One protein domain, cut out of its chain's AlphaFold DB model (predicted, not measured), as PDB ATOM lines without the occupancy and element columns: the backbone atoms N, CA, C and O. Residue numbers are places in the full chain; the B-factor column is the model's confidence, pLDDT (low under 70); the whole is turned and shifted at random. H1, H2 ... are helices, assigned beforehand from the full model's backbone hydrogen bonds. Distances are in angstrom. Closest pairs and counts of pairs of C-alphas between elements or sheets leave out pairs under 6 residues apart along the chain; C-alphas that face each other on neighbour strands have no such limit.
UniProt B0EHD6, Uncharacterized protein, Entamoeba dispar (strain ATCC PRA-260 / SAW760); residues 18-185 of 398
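AT A GLANCE: This is residues 18 to 185 of the 398 residues of an uncharacterized protein of Entamoeba dispar (strain ATCC PRA-260 / SAW760) (UniProt B0EHD6). Two layers of helices are packed together, a curved row of H1, H3, H6 and H8 that run the same way from neighbour to neighbour, and a shorter row of H2, H5 and H7 that run against them. Six of these, H2, H3, H5, H6, H7 and H8, form an up-and-down bundle, in which each runs against the one before it in the chain; H1 packs on the outside of H3, short H4 stands steeply to H2, and a long loop, residues 34 to 73, joins H1 to H2. The printed part has 168 residues, with eight named helices in the order H1 to H8 and no named strand; the class is all helix. The whole is compact, with a radius of gyration of the C-alphas of 14.8 A, and rounded, with spans of 38 by 35 by 31 A.

HOW THE PARTS SIT: From the first printed residue, H1, residues 18 to 33, touches H3, residues 88 to 101, at a shallow tilt of 29 degrees and the same way; their closest C-alphas, those of Thr 28 and Cys 97, are 5.7 A apart. H1 is apart from H2, residues 74 to 83. H2 and H3 form a helical hairpin, running opposite ways at a shallow tilt of 15 degrees, and their closest C-alphas, those of Ile 81 and Ile 91, are 5.7 A apart. H4, residues 105 to 113, touches H2 at a steep tilt of 41 degrees, with the C-alphas of Ile 74 and Phe 111 closest at 6.1 A. H5, residues 116 to 126, only just touches H2, with 3 pairs of C-alphas within 8 A, the closest those of Leu 78 and Gly 116 at 6.9 A. H6, residues 131 to 143, is the hub, touching four helices. It touches H3 the same way at a shallow tilt of 21 degrees, with the C-alphas of Ala 99 and Ile 140 closest at 4.5 A. H5 and H6 form a helical hairpin at a shallow tilt of 20 degrees, with the C-alphas of Ile 124 and Leu 134 closest at 6.1 A. H7, residues 151 to 163, touches H5 with residues 153 to 156 alone; the C-alphas of Lys 121 and Glu 156 are closest at 7.4 A. H6 and H7, a helical hairpin, only just touch, with 3 pairs of C-alphas within 8 A, the closest those of Cys 138 and Ile 157 at 6.4 A. H8, residues 168 to 181, touches H6 the same way at a shallow tilt of 22 degrees, with the C-alphas of Ala 142 and Thr 177 closest at 4.5 A. H7 and H8 form a helical hairpin at a shallow tilt of 15 degrees, with the C-alphas of Ile 157 and Leu 174 closest at 6.3 A. In each of the eight helices every O i to N i+4 pair is within hydrogen-bond range.

IN THESE COORDINATES: H1 begins with C-alpha 18 at (-9.939, -19.668, -5.222) and is 22.3 A long from first to last C-alpha. H2 is 14.2 A long, H3 19.7 A, H4 12.8 A and H5 15.3 A. H6 is 18.2 A long and begins with C-alpha 131 at (4.327, -7.251, 8.166). H7 is 18.9 A long, and H8, 19.8 A long, ends with C-alpha 181 at (25.687, -7.507, -2.541).

THE WHOLE: The C-alphas of Glu 18 and Asn 185, the first and last printed residues, are the two farthest apart, at 42.9 A. The printed part has no cut. The link from H1 to H2, 40 residues, is long; that from H6 to H7 is short but not tight, and the other five are tight. The mean pLDDT of the printed part is 77.9, and residues 30 to 71 are under 70.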
ATOM      1  N   GLU A  18     -10.065 -18.371  -5.889       83.38
ATOM      2  CA  GLU A  18      -9.939 -19.668  -5.222       83.38
ATOM      3  C   GLU A  18      -9.105 -20.658  -6.041       83.38
ATOM      4  O   GLU A  18      -8.229 -21.321  -5.480       83.38
ATOM      5  N   ILE A  19      -9.282 -20.689  -7.367       78.12
ATOM      6  CA  ILE A  19      -8.450 -21.476  -8.290       78.12
ATOM      7  C   ILE A  19      -6.982 -21.026  -8.215       78.12
ATOM      8  O   ILE A  19      -6.099 -21.855  -7.990       78.12
ATOM      9  N   ILE A  20      -6.706 -19.720  -8.330       79.19
ATOM     10  CA  ILE A  20      -5.341 -19.168  -8.250       79.19
ATOM     11  C   ILE A  20      -4.686 -19.523  -6.908       79.19
ATOM     12  O   ILE A  20      -3.557 -20.018  -6.873       79.19
ATOM     13  N   LEU A  21      -5.388 -19.305  -5.794       81.38
ATOM     14  CA  LEU A  21      -4.877 -19.608  -4.459       81.38
ATOM     15  C   LEU A  21      -4.620 -21.103  -4.272       81.38
ATOM     16  O   LEU A  21      -3.588 -21.469  -3.709       81.38
ATOM     17  N   ARG A  22      -5.530 -21.966  -4.736       81.12
ATOM     18  CA  ARG A  22      -5.386 -23.425  -4.677       81.12
ATOM     19  C   ARG A  22      -4.138 -23.881  -5.427       81.12
ATOM     20  O   ARG A  22      -3.316 -24.581  -4.835       81.12
ATOM     21  N   GLU A  23      -3.962 -23.446  -6.671       78.25
ATOM     22  CA  GLU A  23      -2.819 -23.842  -7.494       78.25
ATOM     23  C   GLU A  23      -1.489 -23.358  -6.908       78.25
ATOM     24  O   GLU A  23      -0.577 -24.166  -6.705       78.25
ATOM     25  N   ILE A  24      -1.380 -22.081  -6.517       78.88
ATOM     26  CA  ILE A  24      -0.136 -21.576  -5.915       78.88
ATOM     27  C   ILE A  24       0.153 -22.301  -4.587       78.88
ATOM     28  O   ILE A  24       1.302 -22.676  -4.345       78.88
ATOM     29  N   LYS A  25      -0.856 -22.580  -3.744       79.19
ATOM     30  CA  LYS A  25      -0.678 -23.331  -2.482       79.19
ATOM     31  C   LYS A  25      -0.225 -24.779  -2.729       79.19
ATOM     32  O   LYS A  25       0.671 -25.249  -2.025       79.19
ATOM     33  N   ILE A  26      -0.783 -25.479  -3.721       76.19
ATOM     34  CA  ILE A  26      -0.364 -26.844  -4.099       76.19
ATOM     35  C   ILE A  26       1.091 -26.841  -4.580       76.19
ATOM     36  O   ILE A  26       1.920 -27.591  -4.061       76.19
ATOM     37  N   LYS A  27       1.432 -25.967  -5.528       73.19
ATOM     38  CA  LYS A  27       2.775 -25.912  -6.119       73.19
ATOM     39  C   LYS A  27       3.827 -25.436  -5.107       73.19
ATOM     40  O   LYS A  27       4.925 -25.984  -5.069       73.19
ATOM     41  N   THR A  28       3.474 -24.520  -4.202       73.44
ATOM     42  CA  THR A  28       4.315 -24.128  -3.054       73.44
ATOM     43  C   THR A  28       4.644 -25.331  -2.166       73.44
ATOM     44  O   THR A  28       5.812 -25.545  -1.841       73.44
ATOM     45  N   LYS A  29       3.654 -26.175  -1.833       71.31
ATOM     46  CA  LYS A  29       3.890 -27.417  -1.074       71.31
ATOM     47  C   LYS A  29       4.806 -28.392  -1.821       71.31
ATOM     48  O   LYS A  29       5.638 -29.029  -1.184       71.31
ATOM     49  N   ILE A  30       4.706 -28.479  -3.152       69.69
ATOM     50  CA  ILE A  30       5.606 -29.293  -3.994       69.69
ATOM     51  C   ILE A  30       7.046 -28.745  -3.967       69.69
ATOM     52  O   ILE A  30       7.999 -29.517  -3.850       69.69
ATOM     53  N   LEU A  31       7.232 -27.422  -4.018       67.44
ATOM     54  CA  LEU A  31       8.554 -26.794  -3.873       67.44
ATOM     55  C   LEU A  31       9.155 -27.015  -2.471       67.44
ATOM     56  O   LEU A  31      10.366 -27.184  -2.341       67.44
ATOM     57  N   GLN A  32       8.324 -27.033  -1.425       64.56
ATOM     58  CA  GLN A  32       8.746 -27.329  -0.050       64.56
ATOM     59  C   GLN A  32       9.096 -28.816   0.147       64.56
ATOM     60  O   GLN A  32      10.119 -29.126   0.757       64.56
ATOM     61  N   SER A  33       8.293 -29.747  -0.380       57.97
ATOM     62  CA  SER A  33       8.485 -31.191  -0.173       57.97
ATOM     63  C   SER A  33       9.659 -31.775  -0.968       57.97
ATOM     64  O   SER A  33      10.330 -32.692  -0.487       57.97
ATOM     65  N   ASN A  34       9.978 -31.211  -2.138       51.28
ATOM     66  CA  ASN A  34      11.070 -31.682  -2.995       51.28
ATOM     67  C   ASN A  34      12.492 -31.369  -2.481       51.28
ATOM     68  O   ASN A  34      13.463 -31.787  -3.108       51.28
ATOM     69  N   GLN A  35      12.652 -30.750  -1.302       47.06
ATOM     70  CA  GLN A  35      13.958 -30.481  -0.667       47.06
ATOM     71  C   GLN A  35      14.790 -31.737  -0.292       47.06
ATOM     72  O   GLN A  35      15.832 -31.618   0.354       47.06
ATOM     73  N   LYS A  36      14.353 -32.950  -0.670       33.88
ATOM     74  CA  LYS A  36      15.041 -34.231  -0.418       33.88
ATOM     75  C   LYS A  36      15.751 -34.854  -1.634       33.88
ATOM     76  O   LYS A  36      16.405 -35.879  -1.453       33.88
ATOM     77  N   PHE A  37      15.658 -34.293  -2.844       36.66
ATOM     78  CA  PHE A  37      16.253 -34.918  -4.040       36.66
ATOM     79  C   PHE A  37      17.714 -34.520  -4.301       36.66
ATOM     80  O   PHE A  37      18.109 -33.385  -4.071       36.66
ATOM     81  N   ASN A  38      18.536 -35.456  -4.785       34.00
ATOM     82  CA  ASN A  38      19.955 -35.238  -5.106       34.00
ATOM     83  C   ASN A  38      20.150 -34.664  -6.524       34.00
ATOM     84  O   ASN A  38      19.428 -35.052  -7.435       34.00
ATOM     85  N   GLY A  39      21.210 -33.871  -6.754       32.00
ATOM     86  CA  GLY A  39      21.809 -33.764  -8.100       32.00
ATOM     87  C   GLY A  39      22.524 -32.457  -8.464       32.00
ATOM     88  O   GLY A  39      23.652 -32.490  -8.951       32.00
ATOM     89  N   ILE A  40      21.897 -31.300  -8.240       31.56
ATOM     90  CA  ILE A  40      22.323 -30.021  -8.840       31.56
ATOM     91  C   ILE A  40      23.126 -29.158  -7.843       31.56
ATOM     92  O   ILE A  40      22.758 -28.991  -6.681       31.56
ATOM     93  N   LYS A  41      24.254 -28.584  -8.286       30.30
ATOM     94  CA  LYS A  41      25.051 -27.631  -7.490       30.30
ATOM     95  C   LYS A  41      24.554 -26.204  -7.714       30.30
ATOM     96  O   LYS A  41      24.731 -25.660  -8.799       30.30
ATOM     97  N   TYR A  42      24.038 -25.580  -6.662       35.84
ATOM     98  CA  TYR A  42      23.635 -24.173  -6.664       35.84
ATOM     99  C   TYR A  42      24.771 -23.302  -6.132       35.84
ATOM    100  O   TYR A  42      25.541 -23.709  -5.255       35.84
ATOM    101  N   GLU A  43      24.876 -22.084  -6.651       37.88
ATOM    102  CA  GLU A  43      25.783 -21.081  -6.106       37.88
ATOM    103  C   GLU A  43      25.359 -20.735  -4.670       37.88
ATOM    104  O   GLU A  43      24.212 -20.376  -4.417       37.88
ATOM    105  N   GLY A  44      26.282 -20.876  -3.710       44.22
ATOM    106  CA  GLY A  44      25.987 -20.764  -2.276       44.22
ATOM    107  C   GLY A  44      25.715 -19.330  -1.812       44.22
ATOM    108  O   GLY A  44      26.578 -18.714  -1.171       44.22
ATOM    109  N   TYR A  45      24.554 -18.789  -2.168       52.75
ATOM    110  CA  TYR A  45      24.046 -17.490  -1.730       52.75
ATOM    111  C   TYR A  45      23.574 -17.514  -0.274       52.75
ATOM    112  O   TYR A  45      23.331 -18.575   0.295       52.75
ATOM    113  N   CYS A  46      23.509 -16.338   0.353       54.12
ATOM    114  CA  CYS A  46      22.825 -16.204   1.636       54.12
ATOM    115  C   CYS A  46      21.333 -16.069   1.332       54.12
ATOM    116  O   CYS A  46      20.956 -15.143   0.616       54.12
ATOM    117  N   SER A  47      20.514 -16.998   1.810       56.88
ATOM    118  CA  SER A  47      19.079 -17.056   1.521       56.88
ATOM    119  C   SER A  47      18.260 -17.066   2.802       56.88
ATOM    120  O   SER A  47      18.702 -17.624   3.804       56.88
ATOM    121  N   VAL A  48      17.062 -16.490   2.750       62.12
ATOM    122  CA  VAL A  48      16.123 -16.401   3.875       62.12
ATOM    123  C   VAL A  48      14.724 -16.742   3.359       62.12
ATOM    124  O   VAL A  48      14.316 -16.213   2.325       62.12
ATOM    125  N   LEU A  49      13.989 -17.617   4.047       61.81
ATOM    126  CA  LEU A  49      12.617 -18.033   3.714       61.81
ATOM    127  C   LEU A  49      11.728 -17.938   4.952       61.81
ATOM    128  O   LEU A  49      12.190 -18.214   6.054       61.81
ATOM    129  N   ILE A  50      10.457 -17.582   4.766       52.28
ATOM    130  CA  ILE A  50       9.482 -17.480   5.863       52.28
ATOM    131  C   ILE A  50       8.967 -18.871   6.251       52.28
ATOM    132  O   ILE A  50       8.646 -19.689   5.383       52.28
ATOM    133  N   GLY A  51       8.844 -19.107   7.554       43.06
ATOM    134  CA  GLY A  51       8.237 -20.300   8.139       43.06
ATOM    135  C   GLY A  51       9.024 -20.795   9.349       43.06
ATOM    136  O   GLY A  51      10.250 -20.704   9.372       43.06
ATOM    137  N   ASP A  52       8.320 -21.357  10.330       28.95
ATOM    138  CA  ASP A  52       8.888 -21.777  11.620       28.95
ATOM    139  C   ASP A  52       9.798 -23.029  11.540       28.95
ATOM    140  O   ASP A  52      10.350 -23.467  12.547       28.95
ATOM    141  N   GLU A  53      10.009 -23.592  10.341       26.86
ATOM    142  CA  GLU A  53      10.777 -24.828  10.112       26.86
ATOM    143  C   GLU A  53      11.937 -24.710   9.096       26.86
ATOM    144  O   GLU A  53      12.354 -25.709   8.507       26.86
ATOM    145  N   VAL A  54      12.544 -23.527   8.910       31.09
ATOM    146  CA  VAL A  54      13.842 -23.430   8.190       31.09
ATOM    147  C   VAL A  54      14.965 -22.779   9.023       31.09
ATOM    148  O   VAL A  54      15.585 -21.814   8.574       31.09
ATOM    149  N   PRO A  55      15.304 -23.319  10.212       24.44
ATOM    150  CA  PRO A  55      16.436 -22.831  10.995       24.44
ATOM    151  C   PRO A  55      17.773 -23.173  10.325       24.44
ATOM    152  O   PRO A  55      18.071 -24.348  10.079       24.44
ATOM    153  N   GLY A  56      18.610 -22.157  10.098       28.14
ATOM    154  CA  GLY A  56      20.080 -22.211  10.018       28.14
ATOM    155  C   GLY A  56      20.795 -23.259   9.146       28.14
ATOM    156  O   GLY A  56      22.024 -23.364   9.213       28.14
ATOM    157  N   LYS A  57      20.114 -24.070   8.336       25.33
ATOM    158  CA  LYS A  57      20.760 -25.074   7.481       25.33
ATOM    159  C   LYS A  57      21.226 -24.426   6.181       25.33
ATOM    160  O   LYS A  57      20.444 -23.831   5.453       25.33
ATOM    161  N   PHE A  58      22.483 -24.691   5.810       30.20
ATOM    162  CA  PHE A  58      22.786 -24.853   4.386       30.20
ATOM    163  C   PHE A  58      21.955 -26.043   3.894       30.20
ATOM    164  O   PHE A  58      22.420 -27.185   3.955       30.20
ATOM    165  N   THR A  59      20.757 -25.792   3.384       29.11
ATOM    166  CA  THR A  59      20.302 -26.583   2.255       29.11
ATOM    167  C   THR A  59      21.229 -26.214   1.101       29.11
ATOM    168  O   THR A  59      21.259 -25.090   0.606       29.11
ATOM    169  N   ILE A  60      22.045 -27.180   0.678       33.06
ATOM    170  CA  ILE A  60      22.375 -27.271  -0.743       33.06
ATOM    171  C   ILE A  60      21.017 -27.588  -1.366       33.06
ATOM    172  O   ILE A  60      20.597 -28.739  -1.344       33.06
ATOM    173  N   SER A  61      20.258 -26.546  -1.712       34.19
ATOM    174  CA  SER A  61      18.835 -26.661  -2.011       34.19
ATOM    175  C   SER A  61      18.676 -27.138  -3.441       34.19
ATOM    176  O   SER A  61      18.501 -26.349  -4.367       34.19
ATOM    177  N   THR A  62      18.807 -28.446  -3.604       33.72
ATOM    178  CA  THR A  62      18.468 -29.174  -4.812       33.72
ATOM    179  C   THR A  62      16.967 -29.137  -5.030       33.72
ATOM    180  O   THR A  62      16.214 -29.950  -4.502       33.72
ATOM    181  N   PHE A  63      16.551 -28.133  -5.794       37.59
ATOM    182  CA  PHE A  63      15.206 -28.020  -6.331       37.59
ATOM    183  C   PHE A  63      15.037 -28.970  -7.530       37.59
ATOM    184  O   PHE A  63      16.036 -29.357  -8.148       37.59
ATOM    185  N   PRO A  64      13.793 -29.378  -7.847       36.94
ATOM    186  CA  PRO A  64      13.512 -30.158  -9.049       36.94
ATOM    187  C   PRO A  64      13.948 -29.393 -10.316       36.94
ATOM    188  O   PRO A  64      14.173 -28.180 -10.248       36.94
ATOM    189  N   PRO A  65      14.064 -30.073 -11.475       37.75
ATOM    190  CA  PRO A  65      14.171 -29.380 -12.759       37.75
ATOM    191  C   PRO A  65      13.029 -28.359 -12.920       37.75
ATOM    192  O   PRO A  65      11.977 -28.530 -12.290       37.75
ATOM    193  N   PRO A  66      13.217 -27.309 -13.744       43.00
ATOM    194  CA  PRO A  66      12.193 -26.295 -13.955       43.00
ATOM    195  C   PRO A  66      10.876 -26.969 -14.337       43.00
ATOM    196  O   PRO A  66      10.818 -27.755 -15.279       43.00
ATOM    197  N   ILE A  67       9.822 -26.670 -13.579       44.59
ATOM    198  CA  ILE A  67       8.476 -27.104 -13.933       44.59
ATOM    199  C   ILE A  67       8.092 -26.292 -15.174       44.59
ATOM    200  O   ILE A  67       7.852 -25.088 -15.074       44.59
ATOM    201  N   GLU A  68       8.072 -26.938 -16.340       46.16
ATOM    202  CA  GLU A  68       7.615 -26.362 -17.614       46.16
ATOM    203  C   GLU A  68       6.080 -26.286 -17.648       46.16
ATOM    204  O   GLU A  68       5.402 -26.874 -18.481       46.16
ATOM    205  N   ASP A  69       5.535 -25.563 -16.676       55.16
ATOM    206  CA  ASP A  69       4.126 -25.227 -16.547       55.16
ATOM    207  C   ASP A  69       4.018 -23.712 -16.717       55.16
ATOM    208  O   ASP A  69       4.483 -22.948 -15.865       55.16
ATOM    209  N   GLU A  70       3.454 -23.265 -17.843       54.19
ATOM    210  CA  GLU A  70       3.361 -21.838 -18.158       54.19
ATOM    211  C   GLU A  70       2.650 -21.061 -17.044       54.19
ATOM    212  O   GLU A  70       3.084 -19.959 -16.686       54.19
ATOM    213  N   PHE A  71       1.608 -21.645 -16.439       59.06
ATOM    214  CA  PHE A  71       0.844 -21.032 -15.353       59.06
ATOM    215  C   PHE A  71       1.718 -20.777 -14.116       59.06
ATOM    216  O   PHE A  71       1.576 -19.747 -13.456       59.06
ATOM    217  N   PHE A  72       2.677 -21.666 -13.845       71.44
ATOM    218  CA  PHE A  72       3.549 -21.628 -12.672       71.44
ATOM    219  C   PHE A  72       4.969 -21.113 -12.978       71.44
ATOM    220  O   PHE A  72       5.982 -21.635 -12.507       71.44
ATOM    221  N   SER A  73       5.045 -20.040 -13.762       85.12
ATOM    222  CA  SER A  73       6.282 -19.314 -14.067       85.12
ATOM    223  C   SER A  73       6.449 -18.065 -13.187       85.12
ATOM    224  O   SER A  73       5.468 -17.464 -12.748       85.12
ATOM    225  N   ILE A  74       7.696 -17.625 -12.953       89.38
ATOM    226  CA  ILE A  74       7.985 -16.342 -12.274       89.38
ATOM    227  C   ILE A  74       7.256 -15.194 -12.978       89.38
ATOM    228  O   ILE A  74       6.673 -14.324 -12.336       89.38
ATOM    229  N   GLU A  75       7.287 -15.214 -14.307       91.19
ATOM    230  CA  GLU A  75       6.679 -14.223 -15.179       91.19
ATOM    231  C   GLU A  75       5.162 -14.132 -14.962       91.19
ATOM    232  O   GLU A  75       4.626 -13.027 -14.896       91.19
ATOM    233  N   ASN A  76       4.468 -15.264 -14.805       88.38
ATOM    234  CA  ASN A  76       3.026 -15.267 -14.563       88.38
ATOM    235  C   ASN A  76       2.657 -14.996 -13.097       88.38
ATOM    236  O   ASN A  76       1.678 -14.290 -12.867       88.38
ATOM    237  N   LEU A  77       3.456 -15.420 -12.111       91.62
ATOM    238  CA  LEU A  77       3.246 -15.017 -10.711       91.62
ATOM    239  C   LEU A  77       3.398 -13.498 -10.518       91.62
ATOM    240  O   LEU A  77       2.616 -12.897  -9.782       91.62
ATOM    241  N   LEU A  78       4.343 -12.859 -11.218       94.19
ATOM    242  CA  LEU A  78       4.481 -11.399 -11.227       94.19
ATOM    243  C   LEU A  78       3.265 -10.707 -11.875       94.19
ATOM    244  O   LEU A  78       2.730  -9.770 -11.289       94.19
ATOM    245  N   LYS A  79       2.743 -11.217 -13.002       91.50
ATOM    246  CA  LYS A  79       1.486 -10.711 -13.598       91.50
ATOM    247  C   LYS A  79       0.273 -10.899 -12.681       91.50
ATOM    248  O   LYS A  79      -0.606 -10.044 -12.657       91.50
ATOM    249  N   ILE A  80       0.199 -12.009 -11.939       89.75
ATOM    250  CA  ILE A  80      -0.856 -12.249 -10.941       89.75
ATOM    251  C   ILE A  80      -0.766 -11.196  -9.832       89.75
ATOM    252  O   ILE A  80      -1.784 -10.608  -9.482       89.75
ATOM    253  N   ILE A  81       0.440 -10.893  -9.344       93.75
ATOM    254  CA  ILE A  81       0.680  -9.824  -8.364       93.75
ATOM    255  C   ILE A  81       0.224  -8.456  -8.885       93.75
ATOM    256  O   ILE A  81      -0.437  -7.725  -8.157       93.75
ATOM    257  N   GLU A  82       0.522  -8.111 -10.139       92.50
ATOM    258  CA  GLU A  82       0.078  -6.841 -10.731       92.50
ATOM    259  C   GLU A  82      -1.442  -6.792 -10.966       92.50
ATOM    260  O   GLU A  82      -2.064  -5.753 -10.759       92.50
ATOM    261  N   LYS A  83      -2.065  -7.909 -11.364       89.62
ATOM    262  CA  LYS A  83      -3.515  -7.993 -11.622       89.62
ATOM    263  C   LYS A  83      -4.358  -7.998 -10.342       89.62
ATOM    264  O   LYS A  83      -5.474  -7.486 -10.348       89.62
ATOM    265  N   PHE A  84      -3.845  -8.594  -9.269       90.12
ATOM    266  CA  PHE A  84      -4.532  -8.755  -7.985       90.12
ATOM    267  C   PHE A  84      -3.863  -7.930  -6.879       90.12
ATOM    268  O   PHE A  84      -3.830  -8.338  -5.724       90.12
ATOM    269  N   GLU A  85      -3.355  -6.742  -7.219       90.69
ATOM    270  CA  GLU A  85      -2.590  -5.886  -6.305       90.69
ATOM    271  C   GLU A  85      -3.369  -5.320  -5.105       90.69
ATOM    272  O   GLU A  85      -2.774  -4.624  -4.291       90.69
ATOM    273  N   GLU A  86      -4.680  -5.558  -5.003       92.00
ATOM    274  CA  GLU A  86      -5.480  -5.286  -3.795       92.00
ATOM    275  C   GLU A  86      -5.678  -6.540  -2.922       92.00
ATOM    276  O   GLU A  86      -5.905  -6.435  -1.716       92.00
ATOM    277  N   ASP A  87      -5.579  -7.745  -3.495       91.81
ATOM    278  CA  ASP A  87      -5.913  -8.984  -2.795       91.81
ATOM    279  C   ASP A  87      -4.730  -9.497  -1.975       91.81
ATOM    280  O   ASP A  87      -3.835 -10.193  -2.457       91.81
ATOM    281  N   ILE A  88      -4.748  -9.161  -0.689       91.50
ATOM    282  CA  ILE A  88      -3.656  -9.464   0.235       91.50
ATOM    283  C   ILE A  88      -3.362 -10.965   0.384       91.50
ATOM    284  O   ILE A  88      -2.224 -11.335   0.677       91.50
ATOM    285  N   GLU A  89      -4.349 -11.841   0.164       89.19
ATOM    286  CA  GLU A  89      -4.144 -13.287   0.240       89.19
ATOM    287  C   GLU A  89      -3.416 -13.797  -1.007       89.19
ATOM    288  O   GLU A  89      -2.446 -14.552  -0.881       89.19
ATOM    289  N   ILE A  90      -3.827 -13.341  -2.198       88.06
ATOM    290  CA  ILE A  90      -3.133 -13.647  -3.455       88.06
ATOM    291  C   ILE A  90      -1.711 -13.082  -3.413       88.06
ATOM    292  O   ILE A  90      -0.768 -13.824  -3.684       88.06
ATOM    293  N   ILE A  91      -1.535 -11.820  -3.006       93.19
ATOM    294  CA  ILE A  91      -0.216 -11.183  -2.886       93.19
ATOM    295  C   ILE A  91       0.693 -11.966  -1.946       93.19
ATOM    296  O   ILE A  91       1.799 -12.327  -2.342       93.19
ATOM    297  N   ASN A  92       0.243 -12.282  -0.731       87.50
ATOM    298  CA  ASN A  92       1.063 -13.028   0.219       87.50
ATOM    299  C   ASN A  92       1.437 -14.424  -0.322       87.50
ATOM    300  O   ASN A  92       2.607 -14.811  -0.296       87.50
ATOM    301  N   THR A  93       0.464 -15.148  -0.882       85.75
ATOM    302  CA  THR A  93       0.651 -16.510  -1.407       85.75
ATOM    303  C   THR A  93       1.600 -16.531  -2.616       85.75
ATOM    304  O   THR A  93       2.537 -17.331  -2.655       85.75
ATOM    305  N   ALA A  94       1.415 -15.625  -3.581       90.38
ATOM    306  CA  ALA A  94       2.267 -15.503  -4.763       90.38
ATOM    307  C   ALA A  94       3.689 -15.044  -4.403       90.38
ATOM    308  O   ALA A  94       4.665 -15.619  -4.882       90.38
ATOM    309  N   MET A  95       3.826 -14.057  -3.513       90.81
ATOM    310  CA  MET A  95       5.130 -13.550  -3.075       90.81
ATOM    311  C   MET A  95       5.928 -14.601  -2.300       90.81
ATOM    312  O   MET A  95       7.130 -14.747  -2.527       90.81
ATOM    313  N   TYR A  96       5.274 -15.376  -1.431       85.75
ATOM    314  CA  TYR A  96       5.919 -16.487  -0.734       85.75
ATOM    315  C   TYR A  96       6.425 -17.560  -1.711       85.75
ATOM    316  O   TYR A  96       7.558 -18.032  -1.598       85.75
ATOM    317  N   CYS A  97       5.626 -17.881  -2.730       85.38
ATOM    318  CA  CYS A  97       6.026 -18.789  -3.797       85.38
ATOM    319  C   CYS A  97       7.242 -18.267  -4.588       85.38
ATOM    320  O   CYS A  97       8.234 -18.986  -4.749       85.38
ATOM    321  N   ILE A  98       7.221 -16.998  -5.021       91.25
ATOM    322  CA  ILE A  98       8.356 -16.358  -5.708       91.25
ATOM    323  C   ILE A  98       9.617 -16.410  -4.838       91.25
ATOM    324  O   ILE A  98      10.687 -16.725  -5.356       91.25
ATOM    325  N   ALA A  99       9.509 -16.165  -3.526       86.88
ATOM    326  CA  ALA A  99      10.643 -16.187  -2.601       86.88
ATOM    327  C   ALA A  99      11.394 -17.530  -2.580       86.88
ATOM    328  O   ALA A  99      12.618 -17.539  -2.419       86.88
ATOM    329  N   ILE A 100      10.678 -18.641  -2.788       82.81
ATOM    330  CA  ILE A 100      11.248 -19.983  -2.954       82.81
ATOM    331  C   ILE A 100      11.813 -20.152  -4.372       82.81
ATOM    332  O   ILE A 100      12.962 -20.561  -4.530       82.81
ATOM    333  N   MET A 101      11.049 -19.803  -5.412       84.69
ATOM    334  CA  MET A 101      11.460 -20.001  -6.809       84.69
ATOM    335  C   MET A 101      12.741 -19.239  -7.182       84.69
ATOM    336  O   MET A 101      13.587 -19.784  -7.894       84.69
ATOM    337  N   VAL A 102      12.946 -18.015  -6.674       86.25
ATOM    338  CA  VAL A 102      14.166 -17.219  -6.937       86.25
ATOM    339  C   VAL A 102      15.421 -17.746  -6.225       86.25
ATOM    340  O   VAL A 102      16.490 -17.148  -6.348       86.25
ATOM    341  N   LEU A 103      15.347 -18.880  -5.517       79.88
ATOM    342  CA  LEU A 103      16.537 -19.633  -5.104       79.88
ATOM    343  C   LEU A 103      17.248 -20.285  -6.305       79.88
ATOM    344  O   LEU A 103      18.474 -20.447  -6.281       79.88
ATOM    345  N   GLU A 104      16.511 -20.580  -7.379       77.19
ATOM    346  CA  GLU A 104      17.023 -21.132  -8.634       77.19
ATOM    347  C   GLU A 104      17.579 -20.033  -9.566       77.19
ATOM    348  O   GLU A 104      17.017 -18.946  -9.708       77.19
ATOM    349  N   ILE A 105      18.707 -20.303 -10.233       76.31
ATOM    350  CA  ILE A 105      19.413 -19.320 -11.080       76.31
ATOM    351  C   ILE A 105      18.624 -18.972 -12.358       76.31
ATOM    352  O   ILE A 105      18.629 -17.821 -12.795       76.31
ATOM    353  N   THR A 106      17.908 -19.937 -12.932       81.56
ATOM    354  CA  THR A 106      17.022 -19.757 -14.097       81.56
ATOM    355  C   THR A 106      15.900 -18.756 -13.780       81.56
ATOM    356  O   THR A 106      15.739 -17.752 -14.476       81.56
ATOM    357  N   ASN A 107      15.207 -18.961 -12.658       86.69
ATOM    358  CA  ASN A 107      14.123 -18.119 -12.153       86.69
ATOM    359  C   ASN A 107      14.596 -16.707 -11.792       86.69
ATOM    360  O   ASN A 107      13.887 -15.743 -12.067       86.69
ATOM    361  N   ARG A 108      15.823 -16.543 -11.274       87.94
ATOM    362  CA  ARG A 108      16.451 -15.216 -11.105       87.94
ATOM    363  C   ARG A 108      16.572 -14.452 -12.430       87.94
ATOM    364  O   ARG A 108      16.259 -13.264 -12.485       87.94
ATOM    365  N   SER A 109      16.999 -15.118 -13.506       87.81
ATOM    366  CA  SER A 109      17.108 -14.494 -14.837       87.81
ATOM    367  C   SER A 109      15.743 -14.023 -15.351       87.81
ATOM    368  O   SER A 109      15.603 -12.879 -15.787       87.81
ATOM    369  N   LYS A 110      14.719 -14.873 -15.208       91.62
ATOM    370  CA  LYS A 110      13.317 -14.563 -15.528       91.62
ATOM    371  C   LYS A 110      12.792 -13.375 -14.712       91.62
ATOM    372  O   LYS A 110      12.353 -12.383 -15.284       91.62
ATOM    373  N   PHE A 111      12.981 -13.406 -13.393       94.50
ATOM    374  CA  PHE A 111      12.622 -12.327 -12.466       94.50
ATOM    375  C   PHE A 111      13.240 -10.975 -12.859       94.50
ATOM    376  O   PHE A 111      12.556  -9.950 -12.852       94.50
ATOM    377  N   LYS A 112      14.525 -10.962 -13.249       94.19
ATOM    378  CA  LYS A 112      15.211  -9.748 -13.720       94.19
ATOM    379  C   LYS A 112      14.602  -9.212 -15.018       94.19
ATOM    380  O   LYS A 112      14.379  -8.010 -15.124       94.19
ATOM    381  N   LYS A 113      14.340 -10.083 -16.000       94.00
ATOM    382  CA  LYS A 113      13.726  -9.696 -17.286       94.00
ATOM    383  C   LYS A 113      12.321  -9.114 -17.097       94.00
ATOM    384  O   LYS A 113      11.969  -8.154 -17.773       94.00
ATOM    385  N   SER A 114      11.560  -9.646 -16.144       94.69
ATOM    386  CA  SER A 114      10.185  -9.237 -15.833       94.69
ATOM    387  C   SER A 114      10.065  -8.047 -14.873       94.69
ATOM    388  O   SER A 114       9.000  -7.861 -14.296       94.69
ATOM    389  N   LYS A 115      11.126  -7.245 -14.674       95.75
ATOM    390  CA  LYS A 115      11.116  -6.071 -13.770       95.75
ATOM    391  C   LYS A 115      10.638  -6.406 -12.343       95.75
ATOM    392  O   LYS A 115       9.923  -5.641 -11.694       95.75
ATOM    393  N   GLY A 116      11.019  -7.583 -11.838       96.38
ATOM    394  CA  GLY A 116      10.538  -8.077 -10.546       96.38
ATOM    395  C   GLY A 116      10.918  -7.180  -9.360       96.38
ATOM    396  O   GLY A 116      10.171  -7.107  -8.389       96.38
ATOM    397  N   ILE A 117      12.038  -6.448  -9.433       96.25
ATOM    398  CA  ILE A 117      12.453  -5.496  -8.386       96.25
ATOM    399  C   ILE A 117      11.490  -4.307  -8.310       96.25
ATOM    400  O   ILE A 117      11.119  -3.880  -7.219       96.25
ATOM    401  N   GLU A 118      11.079  -3.778  -9.457       96.31
ATOM    402  CA  GLU A 118      10.137  -2.670  -9.581       96.31
ATOM    403  C   GLU A 118       8.759  -3.067  -9.030       96.31
ATOM    404  O   GLU A 118       8.169  -2.314  -8.252       96.31
ATOM    405  N   ILE A 119       8.301  -4.284  -9.346       96.81
ATOM    406  CA  ILE A 119       7.060  -4.859  -8.808       96.81
ATOM    407  C   ILE A 119       7.158  -5.019  -7.283       96.81
ATOM    408  O   ILE A 119       6.274  -4.553  -6.566       96.81
ATOM    409  N   ILE A 120       8.252  -5.579  -6.747       96.69
ATOM    410  CA  ILE A 120       8.409  -5.735  -5.289       96.69
ATOM    411  C   ILE A 120       8.434  -4.368  -4.589       96.69
ATOM    412  O   ILE A 120       7.788  -4.213  -3.558       96.69
ATOM    413  N   LYS A 121       9.099  -3.348  -5.150       96.38
ATOM    414  CA  LYS A 121       9.072  -1.978  -4.599       96.38
ATOM    415  C   LYS A 121       7.660  -1.384  -4.567       96.38
ATOM    416  O   LYS A 121       7.302  -0.730  -3.590       96.38
ATOM    417  N   LYS A 122       6.848  -1.618  -5.605       96.38
ATOM    418  CA  LYS A 122       5.436  -1.201  -5.635       96.38
ATOM    419  C   LYS A 122       4.638  -1.880  -4.514       96.38
ATOM    420  O   LYS A 122       3.934  -1.197  -3.775       96.38
ATOM    421  N   ILE A 123       4.820  -3.189  -4.328       97.19
ATOM    422  CA  ILE A 123       4.167  -3.967  -3.263       97.19
ATOM    423  C   ILE A 123       4.629  -3.538  -1.860       97.19
ATOM    424  O   ILE A 123       3.779  -3.371  -0.989       97.19
ATOM    425  N   ILE A 124       5.922  -3.258  -1.642       96.81
ATOM    426  CA  ILE A 124       6.445  -2.719  -0.367       96.81
ATOM    427  C   ILE A 124       5.724  -1.428   0.030       96.81
ATOM    428  O   ILE A 124       5.341  -1.273   1.186       96.81
ATOM    429  N   ARG A 125       5.535  -0.504  -0.920       95.31
ATOM    430  CA  ARG A 125       4.887   0.794  -0.668       95.31
ATOM    431  C   ARG A 125       3.391   0.647  -0.421       95.31
ATOM    432  O   ARG A 125       2.859   1.299   0.466       95.31
ATOM    433  N   LYS A 126       2.722  -0.226  -1.178       96.19
ATOM    434  CA  LYS A 126       1.280  -0.462  -1.042       96.19
ATOM    435  C   LYS A 126       0.920  -1.171   0.264       96.19
ATOM    436  O   LYS A 126      -0.044  -0.806   0.925       96.19
ATOM    437  N   TYR A 127       1.724  -2.152   0.658       95.19
ATOM    438  CA  TYR A 127       1.529  -2.951   1.866       95.19
ATOM    439  C   TYR A 127       2.478  -2.524   2.994       95.19
ATOM    440  O   TYR A 127       2.914  -3.352   3.794       95.19
ATOM    441  N   GLU A 128       2.777  -1.225   3.100       94.81
ATOM    442  CA  GLU A 128       3.792  -0.679   4.016       94.81
ATOM    443  C   GLU A 128       3.492  -0.850   5.519       94.81
ATOM    444  O   GLU A 128       4.346  -0.525   6.351       94.81
ATOM    445  N   PHE A 129       2.296  -1.352   5.850       93.69
ATOM    446  CA  PHE A 129       1.850  -1.719   7.197       93.69
ATOM    447  C   PHE A 129       1.557  -3.225   7.373       93.69
ATOM    448  O   PHE A 129       1.269  -3.662   8.489       93.69
ATOM    449  N   ASN A 130       1.634  -4.048   6.315       93.38
ATOM    450  CA  ASN A 130       1.414  -5.492   6.426       93.38
ATOM    451  C   ASN A 130       2.739  -6.248   6.581       93.38
ATOM    452  O   ASN A 130       3.431  -6.555   5.608       93.38
ATOM    453  N   LEU A 131       3.062  -6.603   7.824       90.44
ATOM    454  CA  LEU A 131       4.327  -7.251   8.166       90.44
ATOM    455  C   LEU A 131       4.578  -8.556   7.388       90.44
ATOM    456  O   LEU A 131       5.709  -8.813   6.982       90.44
ATOM    457  N   THR A 132       3.546  -9.364   7.137       89.56
ATOM    458  CA  THR A 132       3.677 -10.645   6.424       89.56
ATOM    459  C   THR A 132       4.099 -10.436   4.968       89.56
ATOM    460  O   THR A 132       5.089 -11.022   4.528       89.56
ATOM    461  N   VAL A 133       3.431  -9.533   4.241       91.69
ATOM    462  CA  VAL A 133       3.807  -9.168   2.864       91.69
ATOM    463  C   VAL A 133       5.203  -8.538   2.826       91.69
ATOM    464  O   VAL A 133       6.003  -8.877   1.951       91.69
ATOM    465  N   LEU A 134       5.551  -7.681   3.792       95.69
ATOM    466  CA  LEU A 134       6.880  -7.062   3.870       95.69
ATOM    467  C   LEU A 134       7.995  -8.086   4.130       95.69
ATOM    468  O   LEU A 134       9.044  -8.014   3.483       95.69
ATOM    469  N   ARG A 135       7.767  -9.088   4.991       92.12
ATOM    470  CA  ARG A 135       8.679 -10.235   5.143       92.12
ATOM    471  C   ARG A 135       8.856 -10.965   3.806       92.12
ATOM    472  O   ARG A 135       9.996 -11.254   3.437       92.12
ATOM    473  N   CYS A 136       7.782 -11.201   3.039       91.25
ATOM    474  CA  CYS A 136       7.879 -11.845   1.719       91.25
ATOM    475  C   CYS A 136       8.726 -11.009   0.747       91.25
ATOM    476  O   CYS A 136       9.628 -11.540   0.101       91.25
ATOM    477  N   CYS A 137       8.517  -9.689   0.713       95.62
ATOM    478  CA  CYS A 137       9.329  -8.763  -0.079       95.62
ATOM    479  C   CYS A 137      10.820  -8.862   0.282       95.62
ATOM    480  O   CYS A 137      11.665  -9.042  -0.595       95.62
ATOM    481  N   CYS A 138      11.153  -8.801   1.574       95.44
ATOM    482  CA  CYS A 138      12.536  -8.868   2.051       95.44
ATOM    483  C   CYS A 138      13.195 -10.225   1.746       95.44
ATOM    484  O   CYS A 138      14.369 -10.271   1.379       95.44
ATOM    485  N   SER A 139      12.434 -11.320   1.841       90.69
ATOM    486  CA  SER A 139      12.869 -12.673   1.472       90.69
ATOM    487  C   SER A 139      13.233 -12.769  -0.016       90.69
ATOM    488  O   SER A 139      14.334 -13.214  -0.346       90.69
ATOM    489  N   ILE A 140      12.380 -12.260  -0.917       94.19
ATOM    490  CA  ILE A 140      12.679 -12.188  -2.358       94.19
ATOM    491  C   ILE A 140      13.945 -11.360  -2.600       94.19
ATOM    492  O   ILE A 140      14.866 -11.835  -3.266       94.19
ATOM    493  N   LEU A 141      14.028 -10.150  -2.032       95.00
ATOM    494  CA  LEU A 141      15.175  -9.255  -2.223       95.00
ATOM    495  C   LEU A 141      16.494  -9.868  -1.723       95.00
ATOM    496  O   LEU A 141      17.521  -9.694  -2.376       95.00
ATOM    497  N   ALA A 142      16.476 -10.649  -0.639       90.00
ATOM    498  CA  ALA A 142      17.640 -11.423  -0.209       90.00
ATOM    499  C   ALA A 142      17.997 -12.542  -1.210       90.00
ATOM    500  O   ALA A 142      19.173 -12.722  -1.548       90.00
ATOM    501  N   ASN A 143      16.998 -13.275  -1.713       88.12
ATOM    502  CA  ASN A 143      17.182 -14.515  -2.472       88.12
ATOM    503  C   ASN A 143      17.520 -14.315  -3.964       88.12
ATOM    504  O   ASN A 143      18.162 -15.191  -4.556       88.12
ATOM    505  N   VAL A 144      17.175 -13.171  -4.575       88.06
ATOM    506  CA  VAL A 144      17.482 -12.863  -5.996       88.06
ATOM    507  C   VAL A 144      18.981 -12.758  -6.315       88.06
ATOM    508  O   VAL A 144      19.373 -12.837  -7.477       88.06
ATOM    509  N   GLY A 145      19.839 -12.653  -5.298       83.50
ATOM    510  CA  GLY A 145      21.288 -12.782  -5.447       83.50
ATOM    511  C   GLY A 145      22.018 -11.531  -5.978       83.50
ATOM    512  O   GLY A 145      21.409 -10.498  -6.271       83.50
ATOM    513  N   PRO A 146      23.361 -11.601  -6.083       81.88
ATOM    514  CA  PRO A 146      24.238 -10.440  -6.259       81.88
ATOM    515  C   PRO A 146      23.985  -9.642  -7.540       81.88
ATOM    516  O   PRO A 146      24.020  -8.420  -7.503       81.88
ATOM    517  N   TYR A 147      23.735 -10.306  -8.672       86.50
ATOM    518  CA  TYR A 147      23.667  -9.668  -9.998       86.50
ATOM    519  C   TYR A 147      22.305  -9.017 -10.327       86.50
ATOM    520  O   TYR A 147      22.082  -8.552 -11.454       86.50
ATOM    521  N   ILE A 148      21.384  -9.029  -9.358       89.50
ATOM    522  CA  ILE A 148      20.041  -8.438  -9.442       89.50
ATOM    523  C   ILE A 148      19.874  -7.369  -8.362       89.50
ATOM    524  O   ILE A 148      19.377  -6.283  -8.648       89.50
ATOM    525  N   ILE A 149      20.316  -7.658  -7.136       90.56
ATOM    526  CA  ILE A 149      20.174  -6.744  -6.006       90.56
ATOM    527  C   ILE A 149      21.049  -5.487  -6.158       90.56
ATOM    528  O   ILE A 149      22.208  -5.548  -6.573       90.56
ATOM    529  N   ASN A 150      20.499  -4.331  -5.789       91.25
ATOM    530  CA  ASN A 150      21.185  -3.039  -5.843       91.25
ATOM    531  C   ASN A 150      21.023  -2.247  -4.527       91.25
ATOM    532  O   ASN A 150      20.332  -2.680  -3.602       91.25
ATOM    533  N   LEU A 151      21.657  -1.071  -4.437       90.88
ATOM    534  CA  LEU A 151      21.576  -0.209  -3.248       90.88
ATOM    535  C   LEU A 151      20.157   0.266  -2.916       90.88
ATOM    536  O   LEU A 151      19.885   0.582  -1.762       90.88
ATOM    537  N   GLU A 152      19.255   0.350  -3.890       91.94
ATOM    538  CA  GLU A 152      17.873   0.747  -3.625       91.94
ATOM    539  C   GLU A 152      17.099  -0.386  -2.958       91.94
ATOM    540  O   GLU A 152      16.381  -0.133  -2.003       91.94
ATOM    541  N   CYS A 153      17.321  -1.637  -3.374       93.81
ATOM    542  CA  CYS A 153      16.763  -2.813  -2.698       93.81
ATOM    543  C   CYS A 153      17.179  -2.851  -1.217       93.81
ATOM    544  O   CYS A 153      16.353  -3.102  -0.347       93.81
ATOM    545  N   ILE A 154      18.451  -2.541  -0.936       94.00
ATOM    546  CA  ILE A 154      18.974  -2.382   0.429       94.00
ATOM    547  C   ILE A 154      18.213  -1.282   1.184       94.00
ATOM    548  O   ILE A 154      17.728  -1.531   2.284       94.00
ATOM    549  N   LYS A 155      18.080  -0.083   0.596       94.25
ATOM    550  CA  LYS A 155      17.395   1.060   1.226       94.25
ATOM    551  C   LYS A 155      15.929   0.768   1.548       94.25
ATOM    552  O   LYS A 155      15.469   1.167   2.610       94.25
ATOM    553  N   GLU A 156      15.207   0.086   0.660       95.75
ATOM    554  CA  GLU A 156      13.802  -0.287   0.884       95.75
ATOM    555  C   GLU A 156      13.689  -1.216   2.116       95.75
ATOM    556  O   GLU A 156      12.858  -0.977   2.988       95.75
ATOM    557  N   ILE A 157      14.603  -2.184   2.292       95.88
ATOM    558  CA  ILE A 157      14.654  -3.017   3.512       95.88
ATOM    559  C   ILE A 157      15.073  -2.196   4.749       95.88
ATOM    560  O   ILE A 157      14.495  -2.371   5.820       95.88
ATOM    561  N   GLU A 158      16.031  -1.264   4.634       94.88
ATOM    562  CA  GLU A 158      16.390  -0.356   5.741       94.88
ATOM    563  C   GLU A 158      15.203   0.526   6.184       94.88
ATOM    564  O   GLU A 158      15.058   0.802   7.375       94.88
ATOM    565  N   ILE A 159      14.340   0.957   5.256       95.12
ATOM    566  CA  ILE A 159      13.106   1.703   5.558       95.12
ATOM    567  C   ILE A 159      12.112   0.813   6.313       95.12
ATOM    568  O   ILE A 159      11.558   1.247   7.324       95.12
ATOM    569  N   ILE A 160      11.934  -0.440   5.886       96.31
ATOM    570  CA  ILE A 160      11.070  -1.404   6.581       96.31
ATOM    571  C   ILE A 160      11.580  -1.659   8.011       96.31
ATOM    572  O   ILE A 160      10.791  -1.621   8.952       96.31
ATOM    573  N   ILE A 161      12.893  -1.828   8.216       94.00
ATOM    574  CA  ILE A 161      13.481  -2.024   9.557       94.00
ATOM    575  C   ILE A 161      13.272  -0.809  10.462       94.00
ATOM    576  O   ILE A 161      13.055  -0.982  11.655       94.00
ATOM    577  N   LYS A 162      13.265   0.421   9.934       93.69
ATOM    578  CA  LYS A 162      12.933   1.602  10.752       93.69
ATOM    579  C   LYS A 162      11.499   1.570  11.289       93.69
ATOM    580  O   LYS A 162      11.271   2.076  12.381       93.69
ATOM    581  N   LYS A 163      10.552   0.982  10.545       94.31
ATOM    582  CA  LYS A 163       9.168   0.770  11.009       94.31
ATOM    583  C   LYS A 163       9.036  -0.443  11.934       94.31
ATOM    584  O   LYS A 163       8.258  -0.403  12.881       94.31
ATOM    585  N   TYR A 164       9.808  -1.499  11.678       92.25
ATOM    586  CA  TYR A 164       9.756  -2.775  12.398       92.25
ATOM    587  C   TYR A 164      11.131  -3.150  12.989       92.25
ATOM    588  O   TYR A 164      11.715  -4.164  12.599       92.25
ATOM    589  N   PRO A 165      11.678  -2.357  13.934       89.56
ATOM    590  CA  PRO A 165      13.072  -2.485  14.376       89.56
ATOM    591  C   PRO A 165      13.375  -3.795  15.106       89.56
ATOM    592  O   PRO A 165      14.520  -4.243  15.092       89.56
ATOM    593  N   TYR A 166      12.357  -4.419  15.703       88.12
ATOM    594  CA  TYR A 166      12.457  -5.689  16.425       88.12
ATOM    595  C   TYR A 166      12.141  -6.918  15.556       88.12
ATOM    596  O   TYR A 166      12.162  -8.042  16.058       88.12
ATOM    597  N   ASP A 167      11.843  -6.744  14.260       90.00
ATOM    598  CA  ASP A 167      11.581  -7.879  13.375       90.00
ATOM    599  C   ASP A 167      12.887  -8.569  12.951       90.00
ATOM    600  O   ASP A 167      13.559  -8.207  11.979       90.00
ATOM    601  N   GLN A 168      13.223  -9.610  13.707       88.00
ATOM    602  CA  GLN A 168      14.391 -10.461  13.506       88.00
ATOM    603  C   GLN A 168      14.476 -11.090  12.108       88.00
ATOM    604  O   GLN A 168      15.581 -11.316  11.605       88.00
ATOM    605  N   PHE A 169      13.343 -11.364  11.455       88.81
ATOM    606  CA  PHE A 169      13.333 -11.921  10.105       88.81
ATOM    607  C   PHE A 169      13.827 -10.883   9.093       88.81
ATOM    608  O   PHE A 169      14.700 -11.167   8.272       88.81
ATOM    609  N   ILE A 170      13.306  -9.661   9.175       91.56
ATOM    610  CA  ILE A 170      13.641  -8.570   8.255       91.56
ATOM    611  C   ILE A 170      15.095  -8.119   8.470       91.56
ATOM    612  O   ILE A 170      15.820  -7.927   7.493       91.56
ATOM    613  N   GLN A 171      15.576  -8.062   9.718       92.50
ATOM    614  CA  GLN A 171      17.004  -7.870  10.019       92.50
ATOM    615  C   GLN A 171      17.887  -8.959   9.374       92.50
ATOM    616  O   GLN A 171      18.924  -8.657   8.774       92.50
ATOM    617  N   THR A 172      17.466 -10.227   9.453       90.81
ATOM    618  CA  THR A 172      18.183 -11.363   8.846       90.81
ATOM    619  C   THR A 172      18.208 -11.241   7.321       90.81
ATOM    620  O   THR A 172      19.264 -11.397   6.701       90.81
ATOM    621  N   ALA A 173      17.080 -10.871   6.710       91.69
ATOM    622  CA  ALA A 173      16.966 -10.614   5.278       91.69
ATOM    623  C   ALA A 173      17.850  -9.442   4.814       91.69
ATOM    624  O   ALA A 173      18.510  -9.566   3.779       91.69
ATOM    625  N   LEU A 174      17.948  -8.350   5.588       94.19
ATOM    626  CA  LEU A 174      18.889  -7.254   5.321       94.19
ATOM    627  C   LEU A 174      20.343  -7.751   5.338       94.19
ATOM    628  O   LEU A 174      21.117  -7.434   4.436       94.19
ATOM    629  N   CYS A 175      20.719  -8.565   6.324       92.00
ATOM    630  CA  CYS A 175      22.079  -9.095   6.428       92.00
ATOM    631  C   CYS A 175      22.416 -10.080   5.299       92.00
ATOM    632  O   CYS A 175      23.520 -10.034   4.755       92.00
ATOM    633  N   ALA A 176      21.467 -10.922   4.880       89.12
ATOM    634  CA  ALA A 176      21.625 -11.792   3.715       89.12
ATOM    635  C   ALA A 176      21.742 -10.988   2.404       89.12
ATOM    636  O   ALA A 176      22.602 -11.272   1.565       89.12
ATOM    637  N   THR A 177      20.945  -9.926   2.276       92.69
ATOM    638  CA  THR A 177      21.025  -8.905   1.223       92.69
ATOM    639  C   THR A 177      22.418  -8.261   1.163       92.69
ATOM    640  O   THR A 177      23.051  -8.268   0.103       92.69
ATOM    641  N   TYR A 178      22.960  -7.794   2.296       92.38
ATOM    642  CA  TYR A 178      24.334  -7.290   2.384       92.38
ATOM    643  C   TYR A 178      25.362  -8.358   2.006       92.38
ATOM    644  O   TYR A 178      26.286  -8.076   1.241       92.38
ATOM    645  N   ALA A 179      25.194  -9.592   2.488       87.19
ATOM    646  CA  ALA A 179      26.100 -10.692   2.190       87.19
ATOM    647  C   ALA A 179      26.154 -11.021   0.699       87.19
ATOM    648  O   ALA A 179      27.235 -11.324   0.189       87.19
ATOM    649  N   ASN A 180      25.023 -10.945  -0.005       87.75
ATOM    650  CA  ASN A 180      24.970 -11.150  -1.445       87.75
ATOM    651  C   ASN A 180      25.545  -9.943  -2.200       87.75
ATOM    652  O   ASN A 180      26.441 -10.139  -3.019       87.75
ATOM    653  N   TYR A 181      25.152  -8.707  -1.877       90.75
ATOM    654  CA  TYR A 181      25.687  -7.507  -2.541       90.75
ATOM    655  C   TYR A 181      27.217  -7.371  -2.378       90.75
ATOM    656  O   TYR A 181      27.928  -7.077  -3.343       90.75
ATOM    657  N   ALA A 182      27.760  -7.715  -1.203       88.25
ATOM    658  CA  ALA A 182      29.199  -7.743  -0.923       88.25
ATOM    659  C   ALA A 182      30.007  -8.745  -1.771       88.25
ATOM    660  O   ALA A 182      31.236  -8.675  -1.797       88.25
ATOM    661  N   ARG A 183      29.365  -9.688  -2.478       85.00
ATOM    662  CA  ARG A 183      30.083 -10.616  -3.369       85.00
ATOM    663  C   ARG A 183      30.691  -9.899  -4.569       85.00
ATOM    664  O   ARG A 183      31.771 -10.286  -4.996       85.00
ATOM    665  N   ILE A 184      30.008  -8.869  -5.069       87.19
ATOM    666  CA  ILE A 184      30.388  -8.129  -6.280       87.19
ATOM    667  C   ILE A 184      30.699  -6.650  -6.011       87.19
ATOM    668  O   ILE A 184      31.553  -6.085  -6.681       87.19
ATOM    669  N   ASN A 185      30.084  -6.045  -4.986       91.06
ATOM    670  CA  ASN A 185      30.219  -4.625  -4.649       91.06
ATOM    671  C   ASN A 185      30.808  -4.377  -3.236       91.06
ATOM    672  O   ASN A 185      30.290  -3.542  -2.488       91.06
TER     673      ASN A 185